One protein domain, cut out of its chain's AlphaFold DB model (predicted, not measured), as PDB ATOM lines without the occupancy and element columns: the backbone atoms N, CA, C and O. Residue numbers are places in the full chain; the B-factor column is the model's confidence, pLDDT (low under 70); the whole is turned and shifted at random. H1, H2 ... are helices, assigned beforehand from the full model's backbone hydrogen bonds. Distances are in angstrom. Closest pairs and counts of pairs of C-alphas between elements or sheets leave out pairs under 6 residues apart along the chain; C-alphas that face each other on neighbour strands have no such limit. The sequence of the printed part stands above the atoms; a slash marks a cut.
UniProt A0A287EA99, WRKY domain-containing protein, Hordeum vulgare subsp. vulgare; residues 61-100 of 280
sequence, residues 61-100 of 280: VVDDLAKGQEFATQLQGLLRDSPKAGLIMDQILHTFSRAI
ATOM      1  N   VAL A  61     114.133 150.631  66.731       88.38
ATOM      2  CA  VAL A  61     115.443 150.358  67.344       88.38
ATOM      3  C   VAL A  61     115.562 151.014  68.722       88.38
ATOM      4  O   VAL A  61     116.172 150.434  69.620       88.38
ATOM      5  N   VAL A  62     114.991 152.206  68.906       88.44
ATOM      6  CA  VAL A  62     114.965 152.896  70.204       88.44
ATOM      7  C   VAL A  62     114.061 152.157  71.195       88.44
ATOM      8  O   VAL A  62     114.476 151.952  72.335       88.44
ATOM      9  N   ASP A  63     112.897 151.680  70.759       90.12
ATOM     10  CA  ASP A  63     111.977 150.894  71.589       90.12
ATOM     11  C   ASP A  63     112.568 149.540  71.993       90.12
ATOM     12  O   ASP A  63     112.464 149.121  73.148       90.12
ATOM     13  N   ASP A  64     113.223 148.851  71.062       89.75
ATOM     14  CA  ASP A  64     113.888 147.580  71.351       89.75
ATOM     15  C   ASP A  64     115.075 147.782  72.305       89.75
ATOM     16  O   ASP A  64     115.314 146.955  73.192       89.75
ATOM     17  N   LEU A  65     115.779 148.913  72.193       88.69
ATOM     18  CA  LEU A  65     116.835 149.282  73.133       88.69
ATOM     19  C   LEU A  65     116.274 149.611  74.526       88.69
ATOM     20  O   LEU A  65     116.871 149.199  75.523       88.69
ATOM     21  N   ALA A  66     115.131 150.296  74.606       89.69
ATOM     22  CA  ALA A  66     114.450 150.596  75.866       89.69
ATOM     23  C   ALA A  66     113.998 149.311  76.580       89.69
ATOM     24  O   ALA A  66     114.333 149.099  77.747       89.69
ATOM     25  N   LYS A  67     113.363 148.382  75.856       90.19
ATOM     26  CA  LYS A  67     112.999 147.051  76.382       90.19
ATOM     27  C   LYS A  67     114.228 146.266  76.844       90.19
ATOM     28  O   LYS A  67     114.205 145.622  77.891       90.19
ATOM     29  N   GLY A  68     115.331 146.349  76.096       92.81
ATOM     30  CA  GLY A  68     116.608 145.751  76.489       92.81
ATOM     31  C   GLY A  68     117.127 146.273  77.834       92.81
ATOM     32  O   GLY A  68     117.612 145.487  78.651       92.81
ATOM     33  N   GLN A  69     116.987 147.576  78.099       87.38
ATOM     34  CA  GLN A  69     117.358 148.173  79.388       87.38
ATOM     35  C   GLN A  69     116.462 147.697  80.537       87.38
ATOM     36  O   GLN A  69     116.962 147.434  81.634       87.38
ATOM     37  N   GLU A  70     115.162 147.531  80.300       88.62
ATOM     38  CA  GLU A  70     114.236 146.999  81.305       88.62
ATOM     39  C   GLU A  70     114.590 145.561  81.691       88.62
ATOM     40  O   GLU A  70     114.714 145.256  82.880       88.62
ATOM     41  N   PHE A  71     114.847 144.689  80.711       88.31
ATOM     42  CA  PHE A  71     115.276 143.314  80.984       88.31
ATOM     43  C   PHE A  71     116.611 143.261  81.727       88.31
ATOM     44  O   PHE A  71     116.760 142.477  82.665       88.31
ATOM     45  N   ALA A  72     117.568 144.119  81.364       83.75
ATOM     46  CA  ALA A  72     118.838 144.220  82.077       83.75
ATOM     47  C   ALA A  72     118.641 144.651  83.541       83.75
ATOM     48  O   ALA A  72     119.296 144.117  84.435       83.75
ATOM     49  N   THR A  73     117.702 145.564  83.799       84.12
ATOM     50  CA  THR A  73     117.371 146.032  85.154       84.12
ATOM     51  C   THR A  73     116.697 144.934  85.981       84.12
ATOM     52  O   THR A  73     117.068 144.717  87.136       84.12
ATOM     53  N   GLN A  74     115.759 144.187  85.388       84.19
ATOM     54  CA  GLN A  74     115.127 143.028  86.033       84.19
ATOM     55  C   GLN A  74     116.165 141.959  86.390       84.19
ATOM     56  O   GLN A  74     116.193 141.453  87.513       84.19
ATOM     57  N   LEU A  75     117.068 141.667  85.454       83.62
ATOM     58  CA  LEU A  75     118.154 140.718  85.651       83.62
ATOM     59  C   LEU A  75     119.099 141.169  86.768       83.62
ATOM     60  O   LEU A  75     119.453 140.374  87.633       83.62
ATOM     61  N   GLN A  76     119.450 142.456  86.809       80.31
ATOM     62  CA  GLN A  76     120.275 143.024  87.872       80.31
ATOM     63  C   GLN A  76     119.611 142.904  89.253       80.31
ATOM     64  O   GLN A  76     120.309 142.664  90.238       80.31
ATOM     65  N   GLY A  77     118.283 143.037  89.331       82.44
ATOM     66  CA  GLY A  77     117.508 142.779  90.547       82.44
ATOM     67  C   GLY A  77     117.642 141.330  91.016       82.44
ATOM     68  O   GLY A  77     118.080 141.092  92.137       82.44
ATOM     69  N   LEU A  78     117.387 140.368  90.125       78.44
ATOM     70  CA  LEU A  78     117.506 138.933  90.432       78.44
ATOM     71  C   LEU A  78     118.926 138.523  90.853       78.44
ATOM     72  O   LEU A  78     119.112 137.616  91.663       78.44
ATOM     73  N   LEU A  79     119.948 139.190  90.316       81.19
ATOM     74  CA  LEU A  79     121.339 138.936  90.680       81.19
ATOM     75  C   LEU A  79     121.755 139.552  92.020       81.19
ATOM     76  O   LEU A  79     122.726 139.081  92.615       81.19
ATOM     77  N   ARG A  80     121.052 140.578  92.519       75.62
ATOM     78  CA  ARG A  80     121.325 141.138  93.856       75.62
ATOM     79  C   ARG A  80     120.985 140.152  94.970       75.62
ATOM     80  O   ARG A  80     121.686 140.139  95.979       75.62
ATOM     81  N   ASP A  81     119.990 139.296  94.755       78.44
ATOM     82  CA  ASP A  81     119.564 138.282  95.726       78.44
ATOM     83  C   ASP A  81     120.520 137.074  95.787       78.44
ATOM     84  O   ASP A  81     120.532 136.324  96.763       78.44
ATOM     85  N   SER A  82     121.374 136.893  94.769       83.31
ATOM     86  CA  SER A  82     122.401 135.849  94.732       83.31
ATOM     87  C   SER A  82     123.720 136.391  94.166       83.31
ATOM     88  O   SER A  82     123.956 136.332  92.954       83.31
ATOM     89  N   PRO A  83     124.652 136.851  95.025       73.69
ATOM     90  CA  PRO A  83     125.922 137.424  94.573       73.69
ATOM     91  C   PRO A  83     126.764 136.426  93.764       73.69
ATOM     92  O   PRO A  83     127.529 136.817  92.886       73.69
ATOM     93  N   LYS A  84     126.585 135.117  93.993       77.44
ATOM     94  CA  LYS A  84     127.245 134.056  93.219       77.44
ATOM     95  C   LYS A  84     126.727 133.970  91.779       77.44
ATOM     96  O   LYS A  84     127.519 133.721  90.875       77.44
ATOM     97  N   ALA A  85     125.430 134.192  91.557       78.25
ATOM     98  CA  ALA A  85     124.859 134.252  90.214       78.25
ATOM     99  C   ALA A  85     125.341 135.503  89.459       78.25
ATOM    100  O   ALA A  85     125.631 135.415  88.266       78.25
ATOM    101  N   GLY A  86     125.504 136.633  90.163       80.62
ATOM    102  CA  GLY A  86     126.033 137.871  89.580       80.62
ATOM    103  C   GLY A  86     127.441 137.687  89.019       80.62
ATOM    104  O   GLY A  86     127.687 137.979  87.853       80.62
ATOM    105  N   LEU A  87     128.329 137.062  89.800       81.38
ATOM    106  CA  LEU A  87     129.698 136.749  89.370       81.38
ATOM    107  C   LEU A  87     129.751 135.839  88.132       81.38
ATOM    108  O   LEU A  87     130.607 136.020  87.267       81.38
ATOM    109  N   ILE A  88     128.844 134.862  88.030       86.44
ATOM    110  CA  ILE A  88     128.760 133.978  86.858       86.44
ATOM    111  C   ILE A  88     128.320 134.775  85.626       86.44
ATOM    112  O   ILE A  88     128.884 134.590  84.549       86.44
ATOM    113  N   MET A  89     127.359 135.687  85.771       83.12
ATOM    114  CA  MET A  89     126.909 136.524  84.663       83.12
ATOM    115  C   MET A  89     127.983 137.500  84.193       83.12
ATOM    116  O   MET A  89     128.226 137.589  82.991       83.12
ATOM    117  N   ASP A  90     128.677 138.171  85.112       83.25
ATOM    118  CA  ASP A  90     129.828 139.019  84.789       83.25
ATOM    119  C   ASP A  90     130.899 138.229  84.029       83.25
ATOM    120  O   ASP A  90     131.428 138.685  83.011       83.25
ATOM    121  N   GLN A  91     131.172 136.994  84.459       88.31
ATOM    122  CA  GLN A  91     132.123 136.119  83.783       88.31
ATOM    123  C   GLN A  91     131.675 135.757  82.359       88.31
ATOM    124  O   GLN A  91     132.519 135.699  81.458       88.31
ATOM    125  N   ILE A  92     130.376 135.531  82.149       93.06
ATOM    126  CA  ILE A  92     129.772 135.256  80.839       93.06
ATOM    127  C   ILE A  92     129.846 136.500  79.938       93.06
ATOM    128  O   ILE A  92     130.325 136.427  78.805       93.06
ATOM    129  N   LEU A  93     129.443 137.668  80.432       89.88
ATOM    130  CA  LEU A  93     129.496 138.920  79.670       89.88
ATOM    131  C   LEU A  93     130.935 139.282  79.282       89.88
ATOM    132  O   LEU A  93     131.195 139.712  78.153       89.88
ATOM    133  N   HIS A  94     131.888 139.049  80.184       89.69
ATOM    134  CA  HIS A  94     133.303 139.291  79.934       89.69
ATOM    135  C   HIS A  94     133.877 138.357  78.856       89.69
ATOM    136  O   HIS A  94     134.625 138.805  77.980       89.69
ATOM    137  N   THR A  95     133.524 137.066  78.868       93.00
ATOM    138  CA  THR A  95     133.992 136.115  77.845       93.00
ATOM    139  C   THR A  95     133.405 136.425  76.471       93.00
ATOM    140  O   THR A  95     134.161 136.419  75.493       93.00
ATOM    141  N   PHE A  96     132.121 136.783  76.389       93.12
ATOM    142  CA  PHE A  96     131.498 137.208  75.133       93.12
ATOM    143  C   PHE A  96     132.096 138.507  74.596       93.12
ATOM    144  O   PHE A  96     132.447 138.570  73.419       93.12
ATOM    145  N   SER A  97     132.301 139.512  75.449       90.50
ATOM    146  CA  SER A  97     132.946 140.769  75.046       90.50
ATOM    147  C   SER A  97     134.327 140.501  74.447       90.50
ATOM    148  O   SER A  97     134.634 140.953  73.341       90.50
ATOM    149  N   ARG A  98     135.140 139.670  75.113       92.38
ATOM    150  CA  ARG A  98     136.464 139.271  74.618       92.38
ATOM    151  C   ARG A  98     136.393 138.539  73.272       92.38
ATOM    152  O   ARG A  98     137.201 138.830  72.392       92.38
ATOM    153  N   ALA A  99     135.437 137.628  73.097       91.50
ATOM    154  CA  ALA A  99     135.241 136.901  71.842       91.50
ATOM    155  C   ALA A  99     134.811 137.830  70.694       91.50
ATOM    156  O   ALA A  99     135.373 137.750  69.604       91.50
ATOM    157  N   ILE A 100     133.889 138.765  70.946       90.75
ATOM    158  CA  ILE A 100     133.442 139.759  69.959       90.75
ATOM    159  C   ILE A 100     134.604 140.666  69.544       90.75
ATOM    160  O   ILE A 100     134.781 140.932  68.355       90.75
TER     161      ILE A 100
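Overview. This is residues 61 to 100 of the 280 residues of the protein "WRKY domain-containing protein" of Hordeum vulgare subsp. vulgare (UniProt A0A287EA99). Two long helices, H1 and H2, make a flat, open V, joined at its point by a tight turn at residues 81 and 82. From that corner the two arms spread apart, and the space between them is empty. The printed part has 40 residues, with two named helices in the order H1, H2 and no named strand; the class is all helix. It is loose, with a radius of gyration of the C-alphas of 12.0 A, and spans 32 by 28 by 5 A.

Arrangement. The longest helix, H1, residues 61 to 80, and H2, residues 83 to 100, touch only at the corner by their tight link. H1 touches H2 with residues 76 to 80 alone, and H2 touches H1 with residues 85 to 86 alone; the closest C-alphas of the two helices, those of Leu 79 and Gly 86, are 4.9 A apart. The helices run opposite ways at a steep tilt of 39 degrees. In H1 and H2, every O i to N i+4 pair is within hydrogen-bond range.

Along the chain. H1 measures 28.7 A from C-alpha 61 at (115.443, 150.358, 67.344) to C-alpha 80. H2 measures 25.8 A, ending at C-alpha 100 at (133.442, 139.759, 69.959).

Size, cuts and confidence. The two C-alphas farthest apart, those of Val 61 and Lys 84, are 32.8 A apart. The printed part has no cut, and no printed residue is under 70 in pLDDT.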